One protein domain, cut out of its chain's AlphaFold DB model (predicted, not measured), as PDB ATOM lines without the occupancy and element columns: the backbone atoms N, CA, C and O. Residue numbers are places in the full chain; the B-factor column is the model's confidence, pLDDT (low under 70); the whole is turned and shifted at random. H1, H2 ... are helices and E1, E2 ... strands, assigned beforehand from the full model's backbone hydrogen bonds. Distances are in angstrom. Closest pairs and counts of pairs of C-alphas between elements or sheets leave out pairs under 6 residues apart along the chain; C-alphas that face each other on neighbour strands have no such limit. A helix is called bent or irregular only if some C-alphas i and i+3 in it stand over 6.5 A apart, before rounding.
ATOM      1  N   SER A 412      72.715 -51.400  80.270       62.62
ATOM      2  CA  SER A 412      72.686 -50.493  81.421       62.62
ATOM      3  C   SER A 412      71.333 -50.284  82.096       62.62
ATOM      4  O   SER A 412      70.287 -50.136  81.463       62.62
ATOM      5  N   ALA A 413      71.383 -50.170  83.426       70.88
ATOM      6  CA  ALA A 413      70.233 -49.814  84.245       70.88
ATOM      7  C   ALA A 413      69.602 -48.479  83.807       70.88
ATOM      8  O   ALA A 413      68.385 -48.341  83.882       70.88
ATOM      9  N   GLN A 414      70.397 -47.529  83.294       80.31
ATOM     10  CA  GLN A 414      69.893 -46.250  82.788       80.31
ATOM     11  C   GLN A 414      69.200 -46.397  81.415       80.31
ATOM     12  O   GLN A 414      68.154 -45.787  81.206       80.31
ATOM     13  N   ALA A 415      69.690 -47.261  80.515       83.12
ATOM     14  CA  ALA A 415      69.000 -47.590  79.260       83.12
ATOM     15  C   ALA A 415      67.659 -48.308  79.513       83.12
ATOM     16  O   ALA A 415      66.624 -47.898  78.985       83.12
ATOM     17  N   THR A 416      67.651 -49.314  80.395       84.44
ATOM     18  CA  THR A 416      66.433 -50.030  80.819       84.44
ATOM     19  C   THR A 416      65.445 -49.100  81.536       84.44
ATOM     20  O   THR A 416      64.237 -49.177  81.306       84.44
ATOM     21  N   PHE A 417      65.941 -48.177  82.367       87.25
ATOM     22  CA  PHE A 417      65.141 -47.131  83.010       87.25
ATOM     23  C   PHE A 417      64.465 -46.217  81.981       87.25
ATOM     24  O   PHE A 417      63.252 -46.037  82.051       87.25
ATOM     25  N   LEU A 418      65.200 -45.701  80.990       88.69
ATOM     26  CA  LEU A 418      64.619 -44.861  79.936       88.69
ATOM     27  C   LEU A 418      63.560 -45.608  79.117       88.69
ATOM     28  O   LEU A 418      62.467 -45.078  78.927       88.69
ATOM     29  N   ALA A 419      63.825 -46.855  78.721       87.31
ATOM     30  CA  ALA A 419      62.841 -47.701  78.038       87.31
ATOM     31  C   ALA A 419      61.587 -47.990  78.895       87.31
ATOM     32  O   ALA A 419      60.508 -48.234  78.357       87.31
ATOM     33  N   THR A 420      61.706 -47.933  80.227       88.19
ATOM     34  CA  THR A 420      60.582 -48.106  81.164       88.19
ATOM     35  C   THR A 420      59.790 -46.810  81.368       88.19
ATOM     36  O   THR A 420      58.561 -46.851  81.399       88.19
ATOM     37  N   VAL A 421      60.462 -45.657  81.464       88.94
ATOM     38  CA  VAL A 421      59.813 -44.341  81.616       88.94
ATOM     39  C   VAL A 421      59.079 -43.936  80.343       88.94
ATOM     40  O   VAL A 421      57.897 -43.604  80.381       88.94
ATOM     41  N   PHE A 422      59.782 -43.974  79.212       89.56
ATOM     42  CA  PHE A 422      59.287 -43.529  77.912       89.56
ATOM     43  C   PHE A 422      58.613 -44.668  77.135       89.56
ATOM     44  O   PHE A 422      58.485 -44.594  75.920       89.56
ATOM     45  N   ARG A 423      58.137 -45.708  77.835       85.69
ATOM     46  CA  ARG A 423      57.487 -46.903  77.273       85.69
ATOM     47  C   ARG A 423      56.348 -46.650  76.260       85.69
ATOM     48  O   ARG A 423      56.163 -47.516  75.408       85.69
ATOM     49  N   PRO A 424      55.580 -45.536  76.296       84.31
ATOM     50  CA  PRO A 424      54.637 -45.198  75.223       84.31
ATOM     51  C   PRO A 424      55.289 -44.925  73.856       84.31
ATOM     52  O   PRO A 424      54.586 -44.888  72.851       84.31
ATOM     53  N   LEU A 425      56.608 -44.716  73.812       88.12
ATOM     54  CA  LEU A 425      57.382 -44.333  72.636       88.12
ATOM     55  C   LEU A 425      58.398 -45.426  72.278       88.12
ATOM     56  O   LEU A 425      59.052 -46.012  73.143       88.12
ATOM     57  N   ALA A 426      58.573 -45.677  70.981       86.38
ATOM     58  CA  ALA A 426      59.543 -46.643  70.473       86.38
ATOM     59  C   ALA A 426      60.968 -46.055  70.471       86.38
ATOM     60  O   ALA A 426      61.487 -45.653  69.429       86.38
ATOM     61  N   LEU A 427      61.598 -45.979  71.649       88.62
ATOM     62  CA  LEU A 427      63.013 -45.611  71.753       88.62
ATOM     63  C   LEU A 427      63.906 -46.663  71.054       88.62
ATOM     64  O   LEU A 427      63.631 -47.861  71.162       88.62
ATOM     65  N   PRO A 428      64.981 -46.248  70.355       87.44
ATOM     66  CA  PRO A 428      65.958 -47.172  69.781       87.44
ATOM     67  C   PRO A 428      66.859 -47.772  70.870       87.44
ATOM     68  O   PRO A 428      66.757 -47.418  72.042       87.44
ATOM     69  N   ASP A 429      67.800 -48.635  70.479       87.19
ATOM     70  CA  ASP A 429      68.826 -49.120  71.405       87.19
ATOM     71  C   ASP A 429      69.687 -47.961  71.954       87.19
ATOM     72  O   ASP A 429      70.276 -47.171  71.199       87.19
ATOM     73  N   LEU A 430      69.722 -47.885  73.288       87.88
ATOM     74  CA  LEU A 430      70.445 -46.911  74.109       87.88
ATOM     75  C   LEU A 430      71.606 -47.551  74.892       87.88
ATOM     76  O   LEU A 430      72.200 -46.892  75.747       87.88
ATOM     77  N   SER A 431      71.896 -48.831  74.651       83.81
ATOM     78  CA  SER A 431      72.945 -49.574  75.352       83.81
ATOM     79  C   SER A 431      74.321 -48.922  75.151       83.81
ATOM     80  O   SER A 431      74.652 -48.529  74.027       83.81
ATOM     81  N   PRO A 432      75.159 -48.816  76.200       79.56
ATOM     82  CA  PRO A 432      76.501 -48.264  76.064       79.56
ATOM     83  C   PRO A 432      77.367 -49.158  75.152       79.56
ATOM     84  O   PRO A 432      77.347 -50.383  75.307       79.56
ATOM     85  N   PRO A 433      78.171 -48.589  74.234       81.38
ATOM     86  CA  PRO A 433      79.100 -49.357  73.410       81.38
ATOM     87  C   PRO A 433      80.055 -50.219  74.254       81.38
ATOM     88  O   PRO A 433      80.751 -49.711  75.132       81.38
ATOM     89  N   ALA A 434      80.151 -51.519  73.952       73.00
ATOM     90  CA  ALA A 434      80.948 -52.478  74.734       73.00
ATOM     91  C   ALA A 434      82.445 -52.106  74.861       73.00
ATOM     92  O   ALA A 434      83.098 -52.421  75.859       73.00
ATOM     93  N   ALA A 435      82.974 -51.372  73.876       75.25
ATOM     94  CA  ALA A 435      84.342 -50.852  73.858       75.25
ATOM     95  C   ALA A 435      84.632 -49.770  74.924       75.25
ATOM     96  O   ALA A 435      85.776 -49.362  75.074       75.25
ATOM     97  N   LEU A 436      83.636 -49.289  75.679       74.75
ATOM     98  CA  LEU A 436      83.850 -48.279  76.723       74.75
ATOM     99  C   LEU A 436      84.519 -48.826  77.996       74.75
ATOM    100  O   LEU A 436      85.037 -48.051  78.799       74.75
ATOM    101  N   THR A 437      84.554 -50.148  78.175       67.06
ATOM    102  CA  THR A 437      85.134 -50.814  79.358       67.06
ATOM    103  C   THR A 437      86.598 -50.436  79.623       67.06
ATOM    104  O   THR A 437      86.986 -50.285  80.781       67.06
ATOM    105  N   THR A 438      87.391 -50.177  78.579       69.38
ATOM    106  CA  THR A 438      88.797 -49.734  78.665       69.38
ATOM    107  C   THR A 438      88.990 -48.342  79.275       69.38
ATOM    108  O   THR A 438      90.102 -48.010  79.676       69.38
ATOM    109  N   HIS A 439      87.935 -47.528  79.367       72.50
ATOM    110  CA  HIS A 439      88.007 -46.130  79.812       72.50
ATOM    111  C   HIS A 439      87.404 -45.906  81.213       72.50
ATOM    112  O   HIS A 439      87.406 -44.780  81.712       72.50
ATOM    113  N   LEU A 440      86.921 -46.966  81.875       73.12
ATOM    114  CA  LEU A 440      86.328 -46.905  83.222       73.12
ATOM    115  C   LEU A 440      87.326 -46.471  84.310       73.12
ATOM    116  O   LEU A 440      86.922 -45.877  85.304       73.12
ATOM    117  N   THR A 441      88.618 -46.740  84.117       78.75
ATOM    118  CA  THR A 441      89.706 -46.384  85.045       78.75
ATOM    119  C   THR A 441      90.267 -44.976  84.835       78.75
ATOM    120  O   THR A 441      91.083 -44.521  85.637       78.75
ATOM    121  N   LEU A 442      89.863 -44.266  83.775       84.00
ATOM    122  CA  LEU A 442      90.339 -42.909  83.515       84.00
ATOM    123  C   LEU A 442      89.715 -41.924  84.510       84.00
ATOM    124  O   LEU A 442      88.498 -41.903  84.703       84.00
ATOM    125  N   ASN A 443      90.530 -41.029  85.077       87.00
ATOM    126  CA  ASN A 443      90.003 -39.884  85.814       87.00
ATOM    127  C   ASN A 443      89.387 -38.882  84.822       87.00
ATOM    128  O   ASN A 443      90.072 -38.004  84.294       87.00
ATOM    129  N   ARG A 444      88.082 -39.038  84.572       89.19
ATOM    130  CA  ARG A 444      87.278 -38.218  83.650       89.19
ATOM    131  C   ARG A 444      86.784 -36.896  84.256       89.19
ATOM    132  O   ARG A 444      85.968 -36.231  83.621       89.19
ATOM    133  N   ILE A 445      87.223 -36.540  85.468       88.06
ATOM    134  CA  ILE A 445      86.784 -35.335  86.185       88.06
ATOM    135  C   ILE A 445      87.792 -34.199  85.977       88.06
ATOM    136  O   ILE A 445      88.998 -34.373  86.171       88.06
ATOM    137  N   PHE A 446      87.272 -33.037  85.603       83.81
ATOM    138  CA  PHE A 446      87.989 -31.786  85.379       83.81
ATOM    139  C   PHE A 446      87.525 -30.751  86.399       83.81
ATOM    140  O   PHE A 446      86.320 -30.633  86.636       83.81
ATOM    141  N   THR A 447      88.466 -30.012  86.984       83.75
ATOM    142  CA  THR A 447      88.184 -29.012  88.021       83.75
ATOM    143  C   THR A 447      88.439 -27.615  87.460       83.75
ATOM    144  O   THR A 447      89.554 -27.116  87.547       83.75
ATOM    145  N   ARG A 448      87.418 -27.002  86.854       72.81
ATOM    146  CA  ARG A 448      87.424 -25.610  86.375       72.81
ATOM    147  C   ARG A 448      86.052 -24.959  86.584       72.81
ATOM    148  O   ARG A 448      85.048 -25.639  86.347       72.81
ATOM    149  N   PRO A 449      85.971 -23.664  86.959       67.12
ATOM    150  CA  PRO A 449      84.696 -22.960  87.139       67.12
ATOM    151  C   PRO A 449      83.782 -23.095  85.915       67.12
ATOM    152  O   PRO A 449      82.648 -23.562  86.026       67.12
ATOM    153  N   GLN A 450      84.336 -22.814  84.735       66.44
ATOM    154  CA  GLN A 450      83.678 -22.935  83.438       66.44
ATOM    155  C   GLN A 450      84.424 -23.950  82.551       66.44
ATOM    156  O   GLN A 450      85.651 -24.059  82.607       66.44
ATOM    157  N   ILE A 451      83.699 -24.682  81.695       61.75
ATOM    158  CA  ILE A 451      84.322 -25.504  80.635       61.75
ATOM    159  C   ILE A 451      84.846 -24.615  79.498       61.75
ATOM    160  O   ILE A 451      85.904 -24.896  78.929       61.75
ATOM    161  N   GLY A 452      84.126 -23.532  79.192       56.59
ATOM    162  CA  GLY A 452      84.596 -22.461  78.319       56.59
ATOM    163  C   GLY A 452      85.640 -21.606  79.027       56.59
ATOM    164  O   GLY A 452      85.311 -20.566  79.574       56.59
ATOM    165  N   SER A 472      83.118 -19.312  69.566       34.62
ATOM    166  CA  SER A 472      82.368 -20.046  70.597       34.62
ATOM    167  C   SER A 472      82.186 -21.524  70.207       34.62
ATOM    168  O   SER A 472      81.806 -21.870  69.084       34.62
ATOM    169  N   SER A 473      82.541 -22.433  71.121       49.97
ATOM    170  CA  SER A 473      82.787 -23.833  70.756       49.97
ATOM    171  C   SER A 473      81.507 -24.658  70.608       49.97
ATOM    172  O   SER A 473      81.040 -25.302  71.543       49.97
ATOM    173  N   ALA A 474      81.012 -24.762  69.376       52.22
ATOM    174  CA  ALA A 474      79.947 -25.695  68.999       52.22
ATOM    175  C   ALA A 474      80.347 -27.193  69.076       52.22
ATOM    176  O   ALA A 474      79.572 -28.054  68.667       52.22
ATOM    177  N   ASN A 475      81.553 -27.525  69.555       63.25
ATOM    178  CA  ASN A 475      82.121 -28.881  69.512       63.25
ATOM    179  C   ASN A 475      81.800 -29.750  70.743       63.25
ATOM    180  O   ASN A 475      82.128 -30.941  70.745       63.25
ATOM    181  N   PHE A 476      81.211 -29.165  71.789       76.62
ATOM    182  CA  PHE A 476      80.780 -29.872  72.993       76.62
ATOM    183  C   PHE A 476      79.442 -29.332  73.517       76.62
ATOM    184  O   PHE A 476      79.001 -28.246  73.152       76.62
ATOM    185  N   LEU A 477      78.812 -30.105  74.396       80.38
ATOM    186  CA  LEU A 477      77.611 -29.767  75.142       80.38
ATOM    187  C   LEU A 477      77.912 -29.937  76.638       80.38
ATOM    188  O   LEU A 477      78.183 -31.046  77.107       80.38
ATOM    189  N   ALA A 478      77.885 -28.829  77.376       82.75
ATOM    190  CA  ALA A 478      77.993 -28.820  78.831       82.75
ATOM    191  C   ALA A 478      76.588 -28.886  79.444       82.75
ATOM    192  O   ALA A 478      75.713 -28.099  79.084       82.75
ATOM    193  N   LEU A 479      76.366 -29.834  80.354       78.94
ATOM    194  CA  LEU A 479      75.070 -30.083  80.982       78.94
ATOM    195  C   LEU A 479      75.145 -29.926  82.499       78.94
ATOM    196  O   LEU A 479      76.045 -30.451  83.156       78.94
ATOM    197  N   ASP A 480      74.140 -29.267  83.060       77.56
ATOM    198  CA  ASP A 480      73.881 -29.297  84.493       77.56
ATOM    199  C   ASP A 480      73.062 -30.559  84.865       77.56
ATOM    200  O   ASP A 480      72.118 -30.896  84.140       77.56
ATOM    201  N   PRO A 481      73.361 -31.256  85.980       72.69
ATOM    202  CA  PRO A 481      72.575 -32.376  86.501       72.69
ATOM    203  C   PRO A 481      71.070 -32.137  86.578       72.69
ATOM    204  O   PRO A 481      70.301 -33.075  86.411       72.69
ATOM    205  N   THR A 482      70.615 -30.902  86.797       71.94
ATOM    206  CA  THR A 482      69.182 -30.584  86.845       71.94
ATOM    207  C   THR A 482      68.472 -30.699  85.492       71.94
ATOM    208  O   THR A 482      67.247 -30.854  85.466       71.94
ATOM    209  N   LEU A 483      69.227 -30.670  84.387       70.25
ATOM    210  CA  LEU A 483      68.745 -30.936  83.030       70.25
ATOM    211  C   LEU A 483      68.818 -32.427  82.668       70.25
ATOM    212  O   LEU A 483      68.031 -32.873  81.833       70.25
ATOM    213  N   ASN A 484      69.721 -33.192  83.291       73.75
ATOM    214  CA  ASN A 484      69.840 -34.633  83.080       73.75
ATOM    215  C   ASN A 484      68.766 -35.391  83.882       73.75
ATOM    216  O   ASN A 484      68.680 -35.300  85.103       73.75
ATOM    217  N   PHE A 485      67.941 -36.165  83.185       76.94
ATOM    218  CA  PHE A 485      66.924 -37.031  83.782       76.94
ATOM    219  C   PHE A 485      67.472 -38.425  84.158       76.94
ATOM    220  O   PHE A 485      66.789 -39.210  84.818       76.94
ATOM    221  N   CYS A 486      68.712 -38.733  83.769       70.44
ATOM    222  CA  CYS A 486      69.424 -39.971  84.082       70.44
ATOM    223  C   CYS A 486      70.414 -39.794  85.249       70.44
ATOM    224  O   CYS A 486      70.847 -38.684  85.545       70.44
ATOM    225  N   GLY A 487      70.807 -40.911  85.878       60.09
ATOM    226  CA  GLY A 487      71.880 -40.950  86.880       60.09
ATOM    227  C   GLY A 487      71.566 -40.219  88.190       60.09
ATOM    228  O   GLY A 487      72.287 -39.311  88.567       60.09
ATOM    229  N   ARG A 488      70.489 -40.609  88.889       61.28
ATOM    230  CA  ARG A 488      69.901 -39.853  90.021       61.28
ATOM    231  C   ARG A 488      70.840 -39.608  91.210       61.28
ATOM    232  O   ARG A 488      70.660 -38.624  91.933       61.28
ATOM    233  N   GLU A 489      71.776 -40.516  91.462       65.56
ATOM    234  CA  GLU A 489      72.728 -40.412  92.571       65.56
ATOM    235  C   GLU A 489      73.883 -39.472  92.192       65.56
ATOM    236  O   GLU A 489      74.284 -39.412  91.032       65.56
ATOM    237  N   LYS A 490      74.445 -38.719  93.153       62.62
ATOM    238  CA  LYS A 490      75.461 -37.671  92.878       62.62
ATOM    239  C   LYS A 490      76.743 -38.186  92.193       62.62
ATOM    240  O   LYS A 490      77.522 -37.388  91.662       62.62
ATOM    241  N   ASP A 491      76.957 -39.496  92.191       63.56
ATOM    242  CA  ASP A 491      78.069 -40.178  91.529       63.56
ATOM    243  C   ASP A 491      77.745 -40.680  90.112       63.56
ATOM    244  O   ASP A 491      78.654 -40.883  89.308       63.56
ATOM    245  N   ASP A 492      76.462 -40.759  89.764       68.81
ATOM    246  CA  ASP A 492      75.954 -41.445  88.575       68.81
ATOM    247  C   ASP A 492      75.689 -40.495  87.384       68.81
ATOM    248  O   ASP A 492      75.742 -40.921  86.229       68.81
ATOM    249  N   TYR A 493      75.491 -39.189  87.631       65.12
ATOM    250  CA  TYR A 493      75.258 -38.159  86.594       65.12
ATOM    251  C   TYR A 493      76.360 -38.062  85.520       65.12
ATOM    252  O   TYR A 493      76.109 -37.535  84.438       65.12
ATOM    253  N   GLY A 494      77.574 -38.543  85.817       67.81
ATOM    254  CA  GLY A 494      78.729 -38.574  84.908       67.81
ATOM    255  C   GLY A 494      79.212 -39.988  84.558       67.81
ATOM    256  O   GLY A 494      80.382 -40.167  84.187       67.81
ATOM    257  N   ALA A 495      78.374 -41.011  84.740       78.06
ATOM    258  CA  ALA A 495      78.715 -42.402  84.451       78.06
ATOM    259  C   ALA A 495      79.038 -42.609  82.956       78.06
ATOM    260  O   ALA A 495      78.356 -42.102  82.067       78.06
ATOM    261  N   LEU A 496      80.122 -43.338  82.671       82.12
ATOM    262  CA  LEU A 496      80.654 -43.478  81.313       82.12
ATOM    263  C   LEU A 496      79.646 -44.174  80.389       82.12
ATOM    264  O   LEU A 496      79.137 -45.244  80.716       82.12
ATOM    265  N   GLY A 497      79.408 -43.592  79.211       81.44
ATOM    266  CA  GLY A 497      78.611 -44.222  78.159       81.44
ATOM    267  C   GLY A 497      77.102 -44.220  78.365       81.44
ATOM    268  O   GLY A 497      76.379 -44.595  77.443       81.44
ATOM    269  N   GLN A 498      76.619 -43.821  79.543       87.12
ATOM    270  CA  GLN A 498      75.203 -43.910  79.872       87.12
ATOM    271  C   GLN A 498      74.370 -42.967  78.998       87.12
ATOM    272  O   GLN A 498      74.811 -41.843  78.739       87.12
ATOM    273  N   PRO A 499      73.180 -43.386  78.532       89.56
ATOM    274  CA  PRO A 499      72.299 -42.515  77.769       89.56
ATOM    275  C   PRO A 499      71.782 -41.368  78.641       89.56
ATOM    276  O   PRO A 499      71.484 -41.547  79.819       89.56
ATOM    277  N   ILE A 500      71.648 -40.189  78.044       90.06
ATOM    278  CA  ILE A 500      71.232 -38.951  78.706       90.06
ATOM    279  C   ILE A 500      69.886 -38.531  78.121       90.06
ATOM    280  O   ILE A 500      69.768 -38.359  76.909       90.06
ATOM    281  N   ALA A 501      68.878 -38.344  78.969       91.69
ATOM    282  CA  ALA A 501      67.601 -37.753  78.578       91.69
ATOM    283  C   ALA A 501      67.475 -36.348  79.175       91.69
ATOM    284  O   ALA A 501      67.789 -36.142  80.346       91.69
ATOM    285  N   ILE A 502      67.018 -35.385  78.374       90.12
ATOM    286  CA  ILE A 502      66.919 -33.975  78.766       90.12
ATOM    287  C   ILE A 502      65.461 -33.532  78.659       90.12
ATOM    288  O   ILE A 502      64.908 -33.496  77.562       90.12
ATOM    289  N   LEU A 503      64.847 -33.198  79.800       89.56
ATOM    290  CA  LEU A 503      63.457 -32.727  79.898       89.56
ATOM    291  C   LEU A 503      63.403 -31.192  79.881       89.56
ATOM    292  O   LEU A 503      63.652 -30.549  80.909       89.56
ATOM    293  N   ALA A 504      63.061 -30.605  78.736       88.81
ATOM    294  CA  ALA A 504      63.162 -29.165  78.492       88.81
ATOM    295  C   ALA A 504      62.002 -28.621  77.637       88.81
ATOM    296  O   ALA A 504      61.097 -29.362  77.255       88.81
ATOM    297  N   ARG A 505      62.024 -27.310  77.363       90.12
ATOM    298  CA  ARG A 505      61.086 -26.651  76.439       90.12
ATOM    299  C   ARG A 505      61.528 -26.777  74.977       90.12
ATOM    300  O   ARG A 505      62.727 -26.932  74.733       90.12
ATOM    301  N   LYS A 506      60.605 -26.604  74.024       92.00
ATOM    302  CA  LYS A 506      60.833 -26.707  72.567       92.00
ATOM    303  C   LYS A 506      62.096 -25.981  72.104       92.00
ATOM    304  O   LYS A 506      62.976 -26.610  71.525       92.00
ATOM    305  N   ASP A 507      62.244 -24.700  72.441       84.88
ATOM    306  CA  ASP A 507      63.399 -23.888  72.026       84.88
ATOM    307  C   ASP A 507      64.725 -24.437  72.564       84.88
ATOM    308  O   ASP A 507      65.728 -24.422  71.860       84.88
ATOM    309  N   LYS A 508      64.740 -24.961  73.797       83.38
ATOM    310  CA  LYS A 508      65.958 -25.508  74.414       83.38
ATOM    311  C   LYS A 508      66.300 -26.888  73.853       83.38
ATOM    312  O   LYS A 508      67.477 -27.208  73.715       83.38
ATOM    313  N   CYS A 509      65.299 -27.678  73.463       87.25
ATOM    314  CA  CYS A 509      65.524 -28.860  72.635       87.25
ATOM    315  C   CYS A 509      66.120 -28.450  71.278       87.25
ATOM    316  O   CYS A 509      67.156 -28.986  70.900       87.25
ATOM    317  N   ASN A 510      65.544 -27.456  70.594       85.81
ATOM    318  CA  ASN A 510      66.035 -26.945  69.307       85.81
ATOM    319  C   ASN A 510      67.468 -26.394  69.382       85.81
ATOM    320  O   ASN A 510      68.261 -26.656  68.485       85.81
ATOM    321  N   GLU A 511      67.823 -25.692  70.457       82.44
ATOM    322  CA  GLU A 511      69.178 -25.192  70.721       82.44
ATOM    323  C   GLU A 511      70.196 -26.345  70.806       82.44
ATOM    324  O   GLU A 511      71.200 -26.355  70.089       82.44
ATOM    325  N   ILE A 512      69.899 -27.375  71.609       83.81
ATOM    326  CA  ILE A 512      70.764 -28.555  71.766       83.81
ATOM    327  C   ILE A 512      70.816 -29.371  70.465       83.81
ATOM    328  O   ILE A 512      71.884 -29.828  70.057       83.81
ATOM    329  N   LEU A 513      69.689 -29.511  69.763       84.81
ATOM    330  CA  LEU A 513      69.638 -30.111  68.430       84.81
ATOM    331  C   LEU A 513      70.480 -29.311  67.429       84.81
ATOM    332  O   LEU A 513      71.130 -29.919  66.588       84.81
ATOM    333  N   GLY A 514      70.532 -27.983  67.542       79.31
ATOM    334  CA  GLY A 514      71.418 -27.116  66.769       79.31
ATOM    335  C   GLY A 514      72.895 -27.429  67.012       79.31
ATOM    336  O   GLY A 514      73.645 -27.587  66.052       79.31
ATOM    337  N   VAL A 515      73.310 -27.616  68.270       77.88
ATOM    338  CA  VAL A 515      74.674 -28.070  68.614       77.88
ATOM    339  C   VAL A 515      74.966 -29.461  68.029       77.88
ATOM    340  O   VAL A 515      76.029 -29.669  67.454       77.88
ATOM    341  N   LEU A 516      74.018 -30.400  68.105       79.06
ATOM    342  CA  LEU A 516      74.177 -31.777  67.603       79.06
ATOM    343  C   LEU A 516      74.106 -31.910  66.067       79.06
ATOM    344  O   LEU A 516      74.549 -32.930  65.532       79.06
ATOM    345  N   LYS A 517      73.516 -30.922  65.378       74.38
ATOM    346  CA  LYS A 517      73.312 -30.869  63.915       74.38
ATOM    347  C   LYS A 517      74.278 -29.897  63.206       74.38
ATOM    348  O   LYS A 517      74.344 -29.924  61.976       74.38
ATOM    349  N   LYS A 518      75.038 -29.058  63.932       65.75
ATOM    350  CA  LYS A 518      76.069 -28.163  63.365       65.75
ATOM    351  C   LYS A 518      77.169 -28.989  62.689       65.75
ATOM    352  O   LYS A 518      78.016 -29.586  63.351       65.75
ATOM    353  N   MET A 519      77.161 -29.016  61.357       48.41
ATOM    354  CA  MET A 519      78.213 -29.686  60.593       48.41
ATOM    355  C   MET A 519      79.561 -28.972  60.790       48.41
ATOM    356  O   MET A 519      79.591 -27.741  60.827       48.41
ATOM    357  N   PRO A 520      80.691 -29.704  60.843       52.09
ATOM    358  CA  PRO A 520      81.983 -29.120  60.512       52.09
ATOM    359  C   PRO A 520      81.994 -28.684  59.036       52.09
ATOM    360  O   PRO A 520      81.096 -29.013  58.260       52.09
ATOM    361  N   GLU A 521      83.027 -27.944  58.648       49.16
ATOM    362  CA  GLU A 521      83.118 -27.296  57.337       49.16
ATOM    363  C   GLU A 521      82.958 -28.246  56.132       49.16
ATOM    364  O   GLU A 521      83.162 -29.463  56.223       49.16
ATOM    365  N   ARG A 522      82.565 -27.644  54.996       38.97
ATOM    366  CA  ARG A 522      82.084 -28.280  53.753       38.97
ATOM    367  C   ARG A 522      82.663 -29.680  53.491       38.97
ATOM    368  O   ARG A 522      83.847 -29.842  53.213       38.97
ATOM    369  N   GLY A 523      81.771 -30.675  53.456       43.44
ATOM    370  CA  GLY A 523      82.072 -32.034  52.989       43.44
ATOM    371  C   GLY A 523      82.207 -33.102  54.077       43.44
ATOM    372  O   GLY A 523      82.526 -34.242  53.750       43.44
ATOM    373  N   LYS A 524      81.959 -32.780  55.355       48.78
ATOM    374  CA  LYS A 524      82.013 -33.749  56.462       48.78
ATOM    375  C   LYS A 524      80.737 -33.710  57.300       48.78
ATOM    376  O   LYS A 524      80.492 -32.758  58.032       48.78
ATOM    377  N   THR A 525      79.949 -34.778  57.267       48.34
ATOM    378  CA  THR A 525      78.862 -34.983  58.229       48.34
ATOM    379  C   THR A 525      79.434 -35.508  59.547       48.34
ATOM    380  O   THR A 525      79.943 -36.625  59.625       48.34
ATOM    381  N   ARG A 526      79.335 -34.712  60.615       60.03
ATOM    382  CA  ARG A 526      79.366 -35.225  61.991       60.03
ATOM    383  C   ARG A 526      77.954 -35.133  62.545       60.03
ATOM    384  O   ARG A 526      77.404 -34.040  62.608       60.03
ATOM    385  N   ALA A 527      77.397 -36.268  62.945       69.94
ATOM    386  CA  ALA A 527      76.298 -36.283  63.895       69.94
ATOM    387  C   ALA A 527      76.890 -36.295  65.311       69.94
ATOM    388  O   ALA A 527      77.857 -37.018  65.576       69.94
ATOM    389  N   GLY A 528      76.297 -35.522  66.218       82.56
ATOM    390  CA  GLY A 528      76.643 -35.581  67.633       82.56
ATOM    391  C   GLY A 528      77.757 -34.635  68.085       82.56
ATOM    392  O   GLY A 528      78.317 -33.867  67.306       82.56
ATOM    393  N   SER A 529      78.037 -34.680  69.387       85.38
ATOM    394  CA  SER A 529      78.914 -33.742  70.094       85.38
ATOM    395  C   SER A 529      79.582 -34.403  71.311       85.38
ATOM    396  O   SER A 529      79.164 -35.472  71.766       85.38
ATOM    397  N   GLN A 530      80.632 -33.785  71.851       86.69
ATOM    398  CA  GLN A 530      81.248 -34.198  73.121       86.69
ATOM    399  C   GLN A 530      80.340 -33.800  74.293       86.69
ATOM    400  O   GLN A 530      79.918 -32.651  74.338       86.69
ATOM    401  N   ILE A 531      80.069 -34.681  75.264       86.94
ATOM    402  CA  ILE A 531      79.268 -34.308  76.449       86.94
ATOM    403  C   ILE A 531      80.108 -34.241  77.720       86.94
ATOM    404  O   ILE A 531      80.865 -35.161  78.046       86.94
ATOM    405  N   PHE A 532      79.881 -33.165  78.472       86.56
ATOM    406  CA  PHE A 532      80.306 -32.991  79.852       86.56
ATOM    407  C   PHE A 532      79.086 -32.774  80.748       86.56
ATOM    408  O   PHE A 532      78.178 -32.033  80.379       86.56
ATOM    409  N   VAL A 533      79.088 -33.365  81.944       85.44
ATOM    410  CA  VAL A 533      78.052 -33.132  82.965       85.44
ATOM    411  C   VAL A 533      78.707 -32.584  84.232       85.44
ATOM    412  O   VAL A 533      79.710 -33.133  84.692       85.44
ATOM    413  N   ARG A 534      78.176 -31.492  84.796       81.38
ATOM    414  CA  ARG A 534      78.650 -30.920  86.070       81.38
ATOM    415  C   ARG A 534      78.454 -31.942  87.201       81.38
ATOM    416  O   ARG A 534      77.495 -32.704  87.184       81.38
ATOM    417  N   ARG A 535      79.343 -31.980  88.195       81.62
ATOM    418  CA  ARG A 535      79.215 -32.836  89.397       81.62
ATOM    419  C   ARG A 535      79.120 -32.042  90.699       81.62
ATOM    420  O   ARG A 535      78.416 -32.459  91.613       81.62
ATOM    421  N   ALA A 536      79.808 -30.907  90.769       77.50
ATOM    422  CA  ALA A 536      79.814 -29.974  91.894       77.50
ATOM    423  C   ALA A 536      80.123 -28.557  91.373       77.50
ATOM    424  O   ALA A 536      80.242 -28.356  90.156       77.50
ATOM    425  N   SER A 537      80.301 -27.568  92.257       77.19
ATOM    426  CA  SER A 537      80.905 -26.308  91.811       77.19
ATOM    427  C   SER A 537      82.304 -26.572  91.244       77.19
ATOM    428  O   SER A 537      83.022 -27.443  91.735       77.19
ATOM    429  N   ALA A 538      82.626 -25.895  90.142       76.94
ATOM    430  CA  ALA A 538      83.831 -26.089  89.336       76.94
ATOM    431  C   ALA A 538      84.178 -27.540  88.907       76.94
ATOM    432  O   ALA A 538      85.278 -27.754  88.415       76.94
ATOM    433  N   GLN A 539      83.312 -28.553  89.052       84.12
ATOM    434  CA  GLN A 539      83.649 -29.941  88.683       84.12
ATOM    435  C   GLN A 539      82.799 -30.465  87.532       84.12
ATOM    436  O   GLN A 539      81.570 -30.432  87.599       84.12
ATOM    437  N   TRP A 540      83.453 -31.041  86.523       84.81
ATOM    438  CA  TRP A 540      82.830 -31.508  85.286       84.81
ATOM    439  C   TRP A 540      83.341 -32.894  84.879       84.81
ATOM    440  O   TRP A 540      84.545 -33.133  84.841       84.81
ATOM    441  N   ALA A 541      82.435 -33.816  84.552       87.81
ATOM    442  CA  ALA A 541      82.753 -35.176  84.123       87.81
ATOM    443  C   ALA A 541      82.583 -35.339  82.604       87.81
ATOM    444  O   ALA A 541      81.479 -35.182  82.079       87.81
ATOM    445  N   TYR A 542      83.656 -35.709  81.898       89.19
ATOM    446  CA  TYR A 542      83.593 -36.043  80.471       89.19
ATOM    447  C   TYR A 542      82.933 -37.411  80.259       89.19
ATOM    448  O   TYR A 542      83.412 -38.431  80.765       89.19
ATOM    449  N   CYS A 543      81.839 -37.444  79.502       87.38
ATOM    450  CA  CYS A 543      80.992 -38.630  79.349       87.38
ATOM    451  C   CYS A 543      81.251 -39.410  78.048       87.38
ATOM    452  O   CYS A 543      80.956 -40.604  77.989       87.38
ATOM    453  N   GLY A 544      81.819 -38.765  77.021       89.19
ATOM    454  CA  GLY A 544      82.109 -39.365  75.712       89.19
ATOM    455  C   GLY A 544      81.609 -38.524  74.531       89.19
ATOM    456  O   GLY A 544      81.323 -37.333  74.673       89.19
ATOM    457  N   TRP A 545      81.504 -39.157  73.361       88.75
ATOM    458  CA  TRP A 545      80.849 -38.619  72.166       88.75
ATOM    459  C   TRP A 545      79.419 -39.158  72.075       88.75
ATOM    460  O   TRP A 545      79.209 -40.372  72.119       88.75
ATOM    461  N   TYR A 546      78.448 -38.257  71.939       90.50
ATOM    462  CA  TYR A 546      77.025 -38.577  71.964       90.50
ATOM    463  C   TYR A 546      76.313 -38.126  70.700       90.50
ATOM    464  O   TYR A 546      76.547 -37.030  70.198       90.50
ATOM    465  N   GLU A 547      75.366 -38.942  70.257       90.94
ATOM    466  CA  GLU A 547      74.477 -38.664  69.134       90.94
ATOM    467  C   GLU A 547      73.018 -38.642  69.593       90.94
ATOM    468  O   GLU A 547      72.644 -39.269  70.589       90.94
ATOM    469  N   LEU A 548      72.186 -37.928  68.835       92.50
ATOM    470  CA  LEU A 548      70.739 -37.927  69.010       92.50
ATOM    471  C   LEU A 548      70.192 -39.343  68.773       92.50
ATOM    472  O   LEU A 548      70.304 -39.879  67.674       92.50
ATOM    473  N   ALA A 549      69.609 -39.937  69.810       92.81
ATOM    474  CA  ALA A 549      68.919 -41.218  69.733       92.81
ATOM    475  C   ALA A 549      67.419 -41.026  69.474       92.81
ATOM    476  O   ALA A 549      66.834 -41.756  68.682       92.81
ATOM    477  N   TYR A 550      66.798 -40.037  70.125       94.69
ATOM    478  CA  TYR A 550      65.375 -39.743  69.967       94.69
ATOM    479  C   TYR A 550      65.096 -38.240  70.083       94.69
ATOM    480  O   TYR A 550      65.573 -37.586  71.014       94.69
ATOM    481  N   ASP A 551      64.317 -37.709  69.139       94.62
ATOM    482  CA  ASP A 551      63.928 -36.298  69.041       94.62
ATOM    483  C   ASP A 551      62.457 -36.143  69.468       94.62
ATOM    484  O   ASP A 551      61.549 -36.237  68.647       94.62
ATOM    485  N   GLY A 552      62.222 -35.950  70.769       94.38
ATOM    486  CA  GLY A 552      60.903 -35.702  71.369       94.38
ATOM    487  C   GLY A 552      60.588 -34.210  71.521       94.38
ATOM    488  O   GLY A 552      59.929 -33.810  72.485       94.38
ATOM    489  N   SER A 553      61.145 -33.363  70.647       93.19
ATOM    490  CA  SER A 553      60.954 -31.905  70.679       93.19
ATOM    491  C   SER A 553      59.642 -31.451  70.030       93.19
ATOM    492  O   SER A 553      59.141 -30.366  70.346       93.19
ATOM    493  N   MET A 554      59.068 -32.274  69.153       93.19
ATOM    494  CA  MET A 554      57.860 -31.983  68.385       93.19
ATOM    495  C   MET A 554      56.625 -32.627  69.014       93.19
ATOM    496  O   MET A 554      56.717 -33.518  69.849       93.19
ATOM    497  N   ASP A 555      55.455 -32.109  68.663       90.88
ATOM    498  CA  ASP A 555      54.192 -32.384  69.354       90.88
ATOM    499  C   ASP A 555      53.696 -33.831  69.107       90.88
ATOM    500  O   ASP A 555      52.968 -34.396  69.919       90.88
ATOM    501  N   ASP A 556      54.145 -34.441  68.009       91.12
ATOM    502  CA  ASP A 556      53.911 -35.824  67.578       91.12
ATOM    503  C   ASP A 556      54.934 -36.840  68.127       91.12
ATOM    504  O   ASP A 556      54.684 -38.046  68.082       91.12
ATOM    505  N   THR A 557      56.071 -36.374  68.659       92.44
ATOM    506  CA  THR A 557      57.149 -37.220  69.211       92.44
ATOM    507  C   THR A 557      57.429 -36.990  70.700       92.44
ATOM    508  O   THR A 557      58.115 -37.789  71.337       92.44
ATOM    509  N   ALA A 558      56.911 -35.917  71.294       94.25
ATOM    510  CA  ALA A 558      56.959 -35.682  72.732       94.25
ATOM    511  C   ALA A 558      56.222 -36.791  73.511       94.25
ATOM    512  O   ALA A 558      55.376 -37.503  72.974       94.25
ATOM    513  N   LEU A 559      56.523 -36.945  74.804       93.88
ATOM    514  CA  LEU A 559      55.855 -37.939  75.650       93.88
ATOM    515  C   LEU A 559      54.427 -37.460  75.983       93.88
ATOM    516  O   LEU A 559      54.303 -36.502  76.753       93.88
ATOM    517  N   PRO A 560      53.351 -38.093  75.468       92.88
ATOM    518  CA  PRO A 560      51.990 -37.687  75.799       92.88
ATOM    519  C   PRO A 560      51.719 -37.917  77.288       92.88
ATOM    520  O   PRO A 560      52.037 -38.976  77.838       92.88
ATOM    521  N   LEU A 561      51.127 -36.924  77.951       92.31
ATOM    522  CA  LEU A 561      50.763 -37.018  79.359       92.31
ATOM    523  C   LEU A 561      49.306 -37.499  79.485       92.31
ATOM    524  O   LEU A 561      48.418 -36.921  78.858       92.31
ATOM    525  N   PRO A 562      49.032 -38.549  80.279       90.38
ATOM    526  CA  PRO A 562      47.699 -39.122  80.385       90.38
ATOM    527  C   PRO A 562      46.732 -38.155  81.079       90.38
ATOM    528  O   PRO A 562      47.062 -37.540  82.095       90.38
ATOM    529  N   SER A 563      45.521 -38.048  80.535       91.12
ATOM    530  CA  SER A 563      44.481 -37.129  81.004       91.12
ATOM    531  C   SER A 563      43.261 -37.879  81.537       91.12
ATOM    532  O   SER A 563      42.646 -38.665  80.817       91.12
ATOM    533  N   GLY A 564      42.875 -37.597  82.780       90.38
ATOM    534  CA  GLY A 564      41.729 -38.197  83.458       90.38
ATOM    535  C   GLY A 564      41.900 -38.254  84.985       90.38
ATOM    536  O   GLY A 564      42.998 -38.020  85.504       90.38
ATOM    537  N   PRO A 565      40.830 -38.564  85.741       87.56
ATOM    538  CA  PRO A 565      40.874 -38.599  87.201       87.56
ATOM    539  C   PRO A 565      41.950 -39.551  87.746       87.56
ATOM    540  O   PRO A 565      41.897 -40.764  87.551       87.56
ATOM    541  N   GLY A 566      42.926 -38.991  88.464       86.38
ATOM    542  CA  GLY A 566      44.014 -39.746  89.093       86.38
ATOM    543  C   GLY A 566      45.208 -40.083  88.190       86.38
ATOM    544  O   GLY A 566      46.154 -40.696  88.684       86.38
ATOM    545  N   GLU A 567      45.230 -39.659  86.920       88.75
ATOM    546  CA  GLU A 567      46.316 -39.991  85.978       88.75
ATOM    547  C   GLU A 567      47.708 -39.507  86.421       88.75
ATOM    548  O   GLU A 567      48.708 -40.182  86.173       88.75
ATOM    549  N   PHE A 568      47.796 -38.421  87.199       90.56
ATOM    550  CA  PHE A 568      49.065 -38.000  87.807       90.56
ATOM    551  C   PHE A 568      49.723 -39.106  88.658       90.56
ATOM    552  O   PHE A 568      50.945 -39.201  88.700       90.56
ATOM    553  N   ASN A 569      48.936 -39.975  89.301       89.31
ATOM    554  CA  ASN A 569      49.458 -41.091  90.096       89.31
ATOM    555  C   ASN A 569      49.809 -42.326  89.242       89.31
ATOM    556  O   ASN A 569      50.490 -43.222  89.735       89.31
ATOM    557  N   ARG A 570      49.346 -42.379  87.983       87.19
ATOM    558  CA  ARG A 570      49.631 -43.441  86.999       87.19
ATOM    559  C   ARG A 570      50.891 -43.155  86.172       87.19
ATOM    560  O   ARG A 570      51.503 -44.088  85.659       87.19
ATOM    561  N   LEU A 571      51.313 -41.888  86.090       90.56
ATOM    562  CA  LEU A 571      52.628 -41.487  85.580       90.56
ATOM    563  C   LEU A 571      53.768 -42.233  86.288       90.56
ATOM    564  O   LEU A 571      53.722 -42.438  87.505       90.56
ATOM    565  N   HIS A 572      54.843 -42.535  85.547       90.94
ATOM    566  CA  HIS A 572      56.072 -43.093  86.119       90.94
ATOM    567  C   HIS A 572      56.566 -42.212  87.288       90.94
ATOM    568  O   HIS A 572      56.569 -40.983  87.135       90.94
ATOM    569  N   PRO A 573      57.013 -42.777  88.432       89.56
ATOM    570  CA  PRO A 573      57.395 -42.003  89.621       89.56
ATOM    571  C   PRO A 573      58.371 -40.850  89.354       89.56
ATOM    572  O   PRO A 573      58.280 -39.800  89.983       89.56
ATOM    573  N   ASP A 574      59.259 -41.015  88.378       87.81
ATOM    574  CA  ASP A 574      60.236 -40.004  87.956       87.81
ATOM    575  C   ASP A 574      59.650 -38.875  87.113       87.81
ATOM    576  O   ASP A 574      60.063 -37.730  87.264       87.81
ATOM    577  N   ILE A 575      58.633 -39.152  86.291       90.81
ATOM    578  CA  ILE A 575      57.863 -38.103  85.613       90.81
ATOM    579  C   ILE A 575      57.053 -37.324  86.658       90.81
ATOM    580  O   ILE A 575      57.033 -36.094  86.632       90.81
ATOM    581  N   GLN A 576      56.490 -38.010  87.665       91.50
ATOM    582  CA  GLN A 576      55.893 -37.325  88.815       91.50
ATOM    583  C   GLN A 576      56.924 -36.482  89.578       91.50
ATOM    584  O   GLN A 576      56.600 -35.370  89.975       91.50
ATOM    585  N   ALA A 577      58.142 -36.980  89.815       88.38
ATOM    586  CA  ALA A 577      59.198 -36.249  90.522       88.38
ATOM    587  C   ALA A 577      59.689 -35.030  89.722       88.38
ATOM    588  O   ALA A 577      59.835 -33.941  90.280       88.38
ATOM    589  N   ALA A 578      59.858 -35.182  88.407       87.69
ATOM    590  CA  ALA A 578      60.211 -34.111  87.485       87.69
ATOM    591  C   ALA A 578      59.135 -33.017  87.422       87.69
ATOM    592  O   ALA A 578      59.494 -31.840  87.357       87.69
ATOM    593  N   LEU A 579      57.847 -33.381  87.492       89.69
ATOM    594  CA  LEU A 579      56.730 -32.440  87.611       89.69
ATOM    595  C   LEU A 579      56.647 -31.813  89.014       89.69
ATOM    596  O   LEU A 579      56.504 -30.600  89.110       89.69
ATOM    597  N   LYS A 580      56.820 -32.587  90.097       89.31
ATOM    598  CA  LYS A 580      56.857 -32.094  91.494       89.31
ATOM    599  C   LYS A 580      57.937 -31.025  91.682       89.31
ATOM    600  O   LYS A 580      57.620 -29.928  92.131       89.31
ATOM    601  N   LYS A 581      59.180 -31.303  91.265       84.25
ATOM    602  CA  LYS A 581      60.310 -30.357  91.346       84.25
ATOM    603  C   LYS A 581      60.073 -29.080  90.531       84.25
ATOM    604  O   LYS A 581      60.535 -28.014  90.920       84.25
ATOM    605  N   ARG A 582      59.361 -29.170  89.403       83.38
ATOM    606  CA  ARG A 582      59.026 -28.000  88.577       83.38
ATOM    607  C   ARG A 582      57.853 -27.200  89.176       83.38
ATOM    608  O   ARG A 582      57.916 -25.974  89.211       83.38
ATOM    609  N   GLY A 583      56.841 -27.884  89.717       80.69
ATOM    610  CA  GLY A 583      55.640 -27.300  90.326       80.69
ATOM    611  C   GLY A 583      55.839 -26.670  91.713       80.69
ATOM    612  O   GLY A 583      55.111 -25.744  92.055       80.69
ATOM    613  N   THR A 584      56.840 -27.068  92.510       76.62
ATOM    614  CA  THR A 584      57.184 -26.303  93.735       76.62
ATOM    615  C   THR A 584      57.688 -24.896  93.389       76.62
ATOM    616  O   THR A 584      57.514 -23.951  94.161       76.62
ATOM    617  N   GLY A 585      58.262 -24.724  92.194       60.69
ATOM    618  CA  GLY A 585      58.759 -23.448  91.685       60.69
ATOM    619  C   GLY A 585      60.088 -22.993  92.283       60.69
ATOM    620  O   GLY A 585      60.494 -21.872  92.007       60.69
ATOM    621  N   GLN A 586      60.798 -23.857  93.016       59.44
ATOM    622  CA  GLN A 586      62.165 -23.624  93.525       59.44
ATOM    623  C   GLN A 586      63.236 -23.591  92.405       59.44
ATOM    624  O   GLN A 586      64.389 -23.943  92.624       59.44
ATOM    625  N   VAL A 587      62.837 -23.301  91.161       53.75
ATOM    626  CA  VAL A 587      63.642 -23.506  89.941       53.75
ATOM    627  C   VAL A 587      63.409 -22.372  88.916       53.75
ATOM    628  O   VAL A 587      63.560 -22.557  87.705       53.75
ATOM    629  N   GLY A 588      62.998 -21.197  89.403       65.44
ATOM    630  CA  GLY A 588      62.962 -19.932  88.661       65.44
ATOM    631  C   GLY A 588      61.963 -19.823  87.489       65.44
ATOM    632  O   GLY A 588      61.254 -20.777  87.135       65.44
ATOM    633  N   PRO A 589      61.913 -18.652  86.821       73.75
ATOM    634  CA  PRO A 589      60.981 -18.385  85.718       73.75
ATOM    635  C   PRO A 589      61.244 -19.266  84.485       73.75
ATOM    636  O   PRO A 589      60.308 -19.649  83.775       73.75
ATOM    637  N   LYS A 590      62.506 -19.664  84.260       74.38
ATOM    638  CA  LYS A 590      62.939 -20.578  83.183       74.38
ATOM    639  C   LYS A 590      62.201 -21.939  83.258       74.38
ATOM    640  O   LYS A 590      61.889 -22.534  82.223       74.38
ATOM    641  N   THR A 591      61.815 -22.379  84.461       80.25
ATOM    642  CA  THR A 591      61.016 -23.599  84.685       80.25
ATOM    643  C   THR A 591      59.524 -23.409  84.417       80.25
ATOM    644  O   THR A 591      58.915 -24.262  83.772       80.25
ATOM    645  N   GLN A 592      58.930 -22.286  84.827       85.75
ATOM    646  CA  GLN A 592      57.516 -21.992  84.549       85.75
ATOM    647  C   GLN A 592      57.240 -21.871  83.040       85.75
ATOM    648  O   GLN A 592      56.247 -22.410  82.553       85.75
ATOM    649  N   ARG A 593      58.173 -21.289  82.266       85.81
ATOM    650  CA  ARG A 593      58.125 -21.318  80.787       85.81
ATOM    651  C   ARG A 593      58.112 -22.752  80.225       85.81
ATOM    652  O   ARG A 593      57.423 -23.009  79.246       85.81
ATOM    653  N   THR A 594      58.819 -23.689  80.863       88.12
ATOM    654  CA  THR A 594      58.872 -25.105  80.443       88.12
ATOM    655  C   THR A 594      57.574 -25.856  80.755       88.12
ATOM    656  O   THR A 594      57.096 -26.607  79.917       88.12
ATOM    657  N   ILE A 595      56.958 -25.619  81.921       89.88
ATOM    658  CA  ILE A 595      55.647 -26.207  82.261       89.88
ATOM    659  C   ILE A 595      54.562 -25.740  81.269       89.88
ATOM    660  O   ILE A 595      53.749 -26.548  80.825       89.88
ATOM    661  N   ARG A 596      54.575 -24.457  80.880       90.25
ATOM    662  CA  ARG A 596      53.609 -23.883  79.922       90.25
ATOM    663  C   ARG A 596      53.761 -24.456  78.505       90.25
ATOM    664  O   ARG A 596      52.760 -24.799  77.887       90.25
ATOM    665  N   ASP A 597      54.991 -24.633  78.017       91.69
ATOM    666  CA  ASP A 597      55.274 -25.287  76.722       91.69
ATOM    667  C   ASP A 597      54.855 -26.775  76.679       91.69
ATOM    668  O   ASP A 597      54.594 -27.322  75.607       91.69
ATOM    669  N   TRP A 598      54.713 -27.422  77.839       92.56
ATOM    670  CA  TRP A 598      54.174 -28.783  77.965       92.56
ATOM    671  C   TRP A 598      52.628 -28.856  77.991       92.56
ATOM    672  O   TRP A 598      52.058 -29.919  78.253       92.56
ATOM    673  N   GLY A 599      51.934 -27.741  77.724       91.38
ATOM    674  CA  GLY A 599      50.469 -27.670  77.609       91.38
ATOM    675  C   GLY A 599      49.717 -27.414  78.923       91.38
ATOM    676  O   GLY A 599      48.492 -27.503  78.961       91.38
ATOM    677  N   PHE A 600      50.413 -27.096  80.018       90.44
ATOM    678  CA  PHE A 600      49.768 -26.742  81.286       90.44
ATOM    679  C   PHE A 600      49.415 -25.252  81.338       90.44
ATOM    680  O   PHE A 600      50.247 -24.400  81.017       90.44
ATOM    681  N   THR A 601      48.214 -24.924  81.821       85.56
ATOM    682  CA  THR A 601      47.758 -23.529  81.960       85.56
ATOM    683  C   THR A 601      47.634 -23.059  83.412       85.56
ATOM    684  O   THR A 601      47.378 -23.846  84.323       85.56
ATOM    685  N   GLY A 602      47.807 -21.751  83.628       73.62
ATOM    686  CA  GLY A 602      47.359 -21.064  84.846       73.62
ATOM    687  C   GLY A 602      45.841 -20.836  84.843       73.62
ATOM    688  O   GLY A 602      45.140 -21.289  83.935       73.62
ATOM    689  N   LEU A 603      45.304 -20.121  85.834       65.25
ATOM    690  CA  LEU A 603      44.004 -19.452  85.673       65.25
ATOM    691  C   LEU A 603      44.188 -18.181  84.829       65.25
ATOM    692  O   LEU A 603      43.383 -17.904  83.943       65.25
ATOM    693  N   PHE A 604      45.303 -17.483  85.044       68.25
ATOM    694  CA  PHE A 604      45.763 -16.323  84.289       68.25
ATOM    695  C   PHE A 604      47.115 -16.597  83.606       68.25
ATOM    696  O   PHE A 604      47.794 -17.590  83.874       68.25
ATOM    697  N   LYS A 605      47.511 -15.713  82.680       65.56
ATOM    698  CA  LYS A 605      48.702 -15.875  81.817       65.56
ATOM    699  C   LYS A 605      50.028 -15.874  82.600       65.56
ATOM    700  O   LYS A 605      51.010 -16.473  82.158       65.56
ATOM    701  N   GLU A 606      50.045 -15.206  83.748       68.44
ATOM    702  CA  GLU A 606      51.234 -14.987  84.578       68.44
ATOM    703  C   GLU A 606      51.352 -15.972  85.750       68.44
ATOM    704  O   GLU A 606      52.474 -16.233  86.189       68.44
ATOM    705  N   ASP A 607      50.245 -16.599  86.169       76.62
ATOM    706  CA  ASP A 607      50.155 -17.501  87.326       76.62
ATOM    707  C   ASP A 607      51.271 -18.539  87.396       76.62
ATOM    708  O   ASP A 607      51.507 -19.308  86.454       76.62
ATOM    709  N   LYS A 608      51.881 -18.654  88.578       83.56
ATOM    710  CA  LYS A 608      52.727 -19.790  88.932       83.56
ATOM    711  C   LYS A 608      51.903 -21.079  88.833       83.56
ATOM    712  O   LYS A 608      51.012 -21.318  89.639       83.56
ATOM    713  N   ILE A 609      52.235 -21.932  87.868       87.06
ATOM    714  CA  ILE A 609      51.655 -23.267  87.753       87.06
ATOM    715  C   ILE A 609      52.323 -24.142  88.809       87.06
ATOM    716  O   ILE A 609      53.499 -24.504  88.678       87.06
ATOM    717  N   ASP A 610      51.581 -24.438  89.869       89.38
ATOM    718  CA  ASP A 610      52.031 -25.301  90.954       89.38
ATOM    719  C   ASP A 610      51.715 -26.791  90.712       89.38
ATOM    720  O   ASP A 610      51.175 -27.203  89.680       89.38
ATOM    721  N   LEU A 611      52.098 -27.632  91.674       90.50
ATOM    722  CA  LEU A 611      51.874 -29.076  91.625       90.50
ATOM    723  C   LEU A 611      50.383 -29.466  91.673       90.50
ATOM    724  O   LEU A 611      49.999 -30.462  91.057       90.50
ATOM    725  N   ASP A 612      49.543 -28.735  92.400       90.12
ATOM    726  CA  ASP A 612      48.123 -29.066  92.536       90.12
ATOM    727  C   ASP A 612      47.326 -28.592  91.319       90.12
ATOM    728  O   ASP A 612      46.452 -29.321  90.841       90.12
ATOM    729  N   ARG A 613      47.743 -27.484  90.695       90.00
ATOM    730  CA  ARG A 613      47.326 -27.114  89.345       90.00
ATOM    731  C   ARG A 613      47.715 -28.189  88.333       90.00
ATOM    732  O   ARG A 613      46.840 -28.622  87.595       90.00
ATOM    733  N   ILE A 614      48.955 -28.695  88.332       91.31
ATOM    734  CA  ILE A 614      49.384 -29.809  87.454       91.31
ATOM    735  C   ILE A 614      48.496 -31.056  87.634       91.31
ATOM    736  O   ILE A 614      48.102 -31.676  86.643       91.31
ATOM    737  N   LYS A 615      48.134 -31.421  88.873       92.31
ATOM    738  CA  LYS A 615      47.208 -32.541  89.139       92.31
ATOM    739  C   LYS A 615      45.800 -32.264  88.606       92.31
ATOM    740  O   LYS A 615      45.229 -33.133  87.953       92.31
ATOM    741  N   ALA A 616      45.242 -31.083  88.883       90.19
ATOM    742  CA  ALA A 616      43.893 -30.695  88.466       90.19
ATOM    743  C   ALA A 616      43.771 -30.564  86.938       90.19
ATOM    744  O   ALA A 616      42.780 -30.989  86.352       90.19
ATOM    745  N   GLU A 617      44.814 -30.040  86.292       91.00
ATOM    746  CA  GLU A 617      44.989 -29.995  84.842       91.00
ATOM    747  C   GLU A 617      44.909 -31.406  84.242       91.00
ATOM    748  O   GLU A 617      44.036 -31.663  83.413       91.00
ATOM    749  N   LEU A 618      45.752 -32.345  84.687       91.69
ATOM    750  CA  LEU A 618      45.717 -33.730  84.190       91.69
ATOM    751  C   LEU A 618      44.376 -34.410  84.499       91.69
ATOM    752  O   LEU A 618      43.842 -35.124  83.653       91.69
ATOM    753  N   ALA A 619      43.781 -34.139  85.664       90.75
ATOM    754  CA  ALA A 619      42.465 -34.653  86.034       90.75
ATOM    755  C   ALA A 619      41.314 -34.126  85.155       90.75
ATOM    756  O   ALA A 619      40.286 -34.797  85.065       90.75
ATOM    757  N   SER A 620      41.472 -32.977  84.481       86.69
ATOM    758  CA  SER A 620      40.402 -32.331  83.703       86.69
ATOM    759  C   SER A 620      40.074 -32.998  82.362       86.69
ATOM    760  O   SER A 620      39.167 -32.546  81.665       86.69
ATOM    761  N   GLY A 621      40.797 -34.056  81.979       76.44
ATOM    762  CA  GLY A 621      40.516 -34.824  80.760       76.44
ATOM    763  C   GLY A 621      40.898 -34.133  79.444       76.44
ATOM    764  O   GLY A 621      40.569 -34.651  78.381       76.44
ATOM    765  N   ARG A 622      41.602 -32.990  79.482       78.00
ATOM    766  CA  ARG A 622      42.219 -32.408  78.277       78.00
ATOM    767  C   ARG A 622      43.486 -33.186  77.898       78.00
ATOM    768  O   ARG A 622      44.416 -33.275  78.702       78.00
ATOM    769  N   GLY A 623      43.487 -33.768  76.699       73.62
ATOM    770  CA  GLY A 623      44.540 -34.654  76.175       73.62
ATOM    771  C   GLY A 623      45.605 -33.958  75.319       73.62
ATOM    772  O   GLY A 623      46.247 -34.605  74.503       73.62
ATOM    773  N   ASP A 624      45.762 -32.645  75.470       83.69
ATOM    774  CA  ASP A 624      46.657 -31.751  74.720       83.69
ATOM    775  C   ASP A 624      48.034 -31.548  75.388       83.69
ATOM    776  O   ASP A 624      48.819 -30.696  74.972       83.69
ATOM    777  N   ARG A 625      48.345 -32.327  76.435       91.75
ATOM    778  CA  ARG A 625      49.543 -32.143  77.271       91.75
ATOM    779  C   ARG A 625      50.637 -33.148  76.949       91.75
ATOM    780  O   ARG A 625      50.401 -34.351  76.846       91.75
ATOM    781  N   MET A 626      51.859 -32.643  76.838       93.44
ATOM    782  CA  MET A 626      52.993 -33.352  76.248       93.44
ATOM    783  C   MET A 626      54.295 -32.920  76.917       93.44
ATOM    784  O   MET A 626      54.587 -31.735  77.025       93.44
ATOM    785  N   MET A 627      55.109 -33.871  77.362       93.50
ATOM    786  CA  MET A 627      56.422 -33.583  77.925       93.50
ATOM    787  C   MET A 627      57.482 -33.672  76.828       93.50
ATOM    788  O   MET A 627      57.825 -34.765  76.373       93.50
ATOM    789  N   ARG A 628      58.002 -32.514  76.407       94.44
ATOM    790  CA  ARG A 628      59.076 -32.433  75.408       94.44
ATOM    791  C   ARG A 628      60.414 -32.866  75.997       94.44
ATOM    792  O   ARG A 628      60.743 -32.550  77.144       94.44
ATOM    793  N   PHE A 629      61.191 -33.587  75.196       94.25
ATOM    794  CA  PHE A 629      62.468 -34.147  75.616       94.25
ATOM    795  C   PHE A 629      63.375 -34.485  74.431       94.25
ATOM    796  O   PHE A 629      62.932 -34.578  73.292       94.25
ATOM    797  N   ILE A 630      64.654 -34.721  74.702       93.94
ATOM    798  CA  ILE A 630      65.577 -35.366  73.756       93.94
ATOM    799  C   ILE A 630      66.338 -36.479  74.474       93.94
ATOM    800  O   ILE A 630      66.637 -36.353  75.663       93.94
ATOM    801  N   VAL A 631      66.657 -37.559  73.757       94.06
ATOM    802  CA  VAL A 631      67.507 -38.650  74.260       94.06
ATOM    803  C   VAL A 631      68.780 -38.710  73.441       94.06
ATOM    804  O   VAL A 631      68.739 -38.771  72.212       94.06
ATOM    805  N   LEU A 632      69.911 -38.722  74.135       92.44
ATOM    806  CA  LEU A 632      71.254 -38.776  73.583       92.44
ATOM    807  C   LEU A 632      71.899 -40.096  74.013       92.44
ATOM    808  O   LEU A 632      71.897 -40.430  75.199       92.44
ATOM    809  N   ARG A 633      72.481 -40.838  73.071       91.69
ATOM    810  CA  ARG A 633      73.235 -42.072  73.356       91.69
ATOM    811  C   ARG A 633      74.722 -41.842  73.125       91.69
ATOM    812  O   ARG A 633      75.087 -41.164  72.165       91.69
ATOM    813  N   CYS A 634      75.573 -42.423  73.965       90.69
ATOM    814  CA  CYS A 634      77.007 -42.445  73.700       90.69
ATOM    815  C   CYS A 634      77.288 -43.423  72.556       90.69
ATOM    816  O   CYS A 634      76.790 -44.547  72.582       90.69
ATOM    817  N   THR A 635      78.082 -43.026  71.562       89.19
ATOM    818  CA  THR A 635      78.491 -43.919  70.462       89.19
ATOM    819  C   THR A 635      79.963 -44.312  70.530       89.19
ATOM    820  O   THR A 635      80.339 -45.349  69.987       89.19
ATOM    821  N   ARG A 636      80.797 -43.540  71.242       88.56
ATOM    822  CA  ARG A 636      82.225 -43.826  71.476       88.56
ATOM    823  C   ARG A 636      82.817 -42.929  72.566       88.56
ATOM    824  O   ARG A 636      82.339 -41.820  72.794       88.56
ATOM    825  N   PHE A 637      83.921 -43.354  73.177       88.75
ATOM    826  CA  PHE A 637      84.804 -42.442  73.909       88.75
ATOM    827  C   PHE A 637      85.734 -41.764  72.899       88.75
ATOM    828  O   PHE A 637      86.437 -42.452  72.160       88.75
ATOM    829  N   ASP A 638      85.742 -40.431  72.825       86.19
ATOM    830  CA  ASP A 638      86.687 -39.727  71.954       86.19
ATOM    831  C   ASP A 638      87.997 -39.495  72.722       86.19
ATOM    832  O   ASP A 638      88.187 -38.477  73.385       86.19
ATOM    833  N   GLN A 639      88.883 -40.497  72.686       83.94
ATOM    834  CA  GLN A 639      90.167 -40.467  73.397       83.94
ATOM    835  C   GLN A 639      91.081 -39.333  72.899       83.94
ATOM    836  O   GLN A 639      91.857 -38.803  73.690       83.94
ATOM    837  N   GLU A 640      90.983 -38.931  71.625       79.56
ATOM    838  CA  GLU A 640      91.724 -37.784  71.082       79.56
ATOM    839  C   GLU A 640      91.283 -36.496  71.793       79.56
ATOM    840  O   GLU A 640      92.112 -35.790  72.365       79.56
ATOM    841  N   ALA A 641      89.971 -36.239  71.843       79.12
ATOM    842  CA  ALA A 641      89.417 -35.100  72.565       79.12
ATOM    843  C   ALA A 641      89.718 -35.162  74.072       79.12
ATOM    844  O   ALA A 641      90.172 -34.174  74.647       79.12
ATOM    845  N   PHE A 642      89.516 -36.319  74.714       84.81
ATOM    846  CA  PHE A 642      89.813 -36.491  76.136       84.81
ATOM    847  C   PHE A 642      91.284 -36.197  76.457       84.81
ATOM    848  O   PHE A 642      91.559 -35.525  77.448       84.81
ATOM    849  N   ASN A 643      92.223 -36.645  75.619       80.62
ATOM    850  CA  ASN A 643      93.647 -36.371  75.806       80.62
ATOM    851  C   ASN A 643      93.956 -34.869  75.758       80.62
ATOM    852  O   ASN A 643      94.755 -34.407  76.565       80.62
ATOM    853  N   VAL A 644      93.303 -34.103  74.877       76.88
ATOM    854  CA  VAL A 644      93.449 -32.637  74.818       76.88
ATOM    855  C   VAL A 644      92.928 -31.982  76.100       76.88
ATOM    856  O   VAL A 644      93.654 -31.223  76.742       76.88
ATOM    857  N   TRP A 645      91.717 -32.335  76.543       77.25
ATOM    858  CA  TRP A 645      91.164 -31.834  77.808       77.25
ATOM    859  C   TRP A 645      92.026 -32.223  79.024       77.25
ATOM    860  O   TRP A 645      92.186 -31.419  79.939       77.25
ATOM    861  N   ASN A 646      92.607 -33.427  79.024       81.06
ATOM    862  CA  ASN A 646      93.446 -33.968  80.099       81.06
ATOM    863  C   ASN A 646      94.884 -33.423  80.099       81.06
ATOM    864  O   ASN A 646      95.471 -33.309  81.168       81.06
ATOM    865  N   ALA A 647      95.449 -33.066  78.944       75.38
ATOM    866  CA  ALA A 647      96.703 -32.313  78.872       75.38
ATOM    867  C   ALA A 647      96.517 -30.890  79.421       75.38
ATOM    868  O   ALA A 647      97.379 -30.363  80.114       75.38
TER     869      ALA A 647
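AT A GLANCE: This is residues 412 to 452 and 472 to 647 of the 650 residues of the protein "RHTO0S10e05182g1_1" of Rhodosporidium toruloides (UniProt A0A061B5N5). A strongly twisted six-stranded sheet makes one lobe, with helix H3 packed along it and H8 beside its strands, and a head of helices H4 to H7 lies off the sheet toward the opposite end from H8. The long, bent strand E5 runs through the sheet, pairing with E1, E4 and E6, while H1 and H2 only graze the sheet. The printed part has 217 residues, with eight named helices and six named strands in the order H1 H2 E1 E2 E3 H3 E4 E5 H4 H5 H6 H7 E6 H8. The branched sheet is mixed, its pairs antiparallel but for parallel E2 and E4, and the class is mixed, helices and strands. The whole is compact, with a radius of gyration of the C-alphas of 18.1 A and spans of 55 by 38 by 34 A.

HOW THE PARTS SIT: E5, residues 539 to 552, bends by 83 degrees at residue 549. It forms a hairpin with E4, residues 529 to 536, where N 541 and O 533 are 2.8 A apart. On the other side of E5 lie E1, residues 445 to 447, with N 446 and O 540 at 2.8 A, and E6, residues 629 to 636, with N 549 and O 631 at 2.8 A. E2, residues 476 to 479, is parallel to E4, with N 477 and O 530 at 2.8 A. E3, residues 500 to 503, is antiparallel to E6, with N 500 and O 632 at 2.9 A. H3, residues 506 to 517, is on the sheet at a height of 7.9 A and runs along the strands, at 2 degrees to E3 on the local plane. H8, residues 639 to 647, is on the sheet but only just over none of its strands, with two C-alphas each on E4 and E5. H1, residues 413 to 421, and irregular H2, residues 434 to 439, with C-alphas 435 and 438 6.6 A apart, only just irregular, only graze it. H5, residues 573 to 583, touches H7, residues 611 to 619, at a steep tilt of 57 degrees, opposite ways; the closest C-alphas, of Gly 583 and Leu 611, are 4.4 A apart. H5 only just touches H6, residues 588 to 597, with 3 pairs of C-alphas within 8 A, the closest being Arg 582 and Thr 591 at 6.2 A. H4, residues 567 to 570, touches H7, closest at the C-alphas of Phe 568 and Lys 615, 5.9 A. In H1, H3, H5, H7 and H8 every O i to N i+4 pair is within hydrogen-bond range, against 4 of 6 in H6 and 0 of 2 in H2, which has 1 of 3 O i to N i+3 pairs; H4 is too short for an i+4 pair.

IN THESE COORDINATES: H1 begins at C-alpha 413, (70.233, -49.814, 84.245), and H8 ends at C-alpha 647, (96.703, -32.313, 78.872). E5 measures 29.2 A, E6 22.4 A, E4 22.1 A and H3 15.7 A.

THE WHOLE: The C-alphas of Pro 565 and Ala 647 are the farthest apart, 56.8 A. Residues 453 to 471 are not printed, and C-alphas 452 and 472 are 8.4 A apart across the cut. The links H1 to H2, E2 to E3, H3 to E4, E5 to H4 and H6 to H7 are long. The mean pLDDT of the printed part is 81.0; 37 residues are under 70, among them 487 to 494 and 518 to 527.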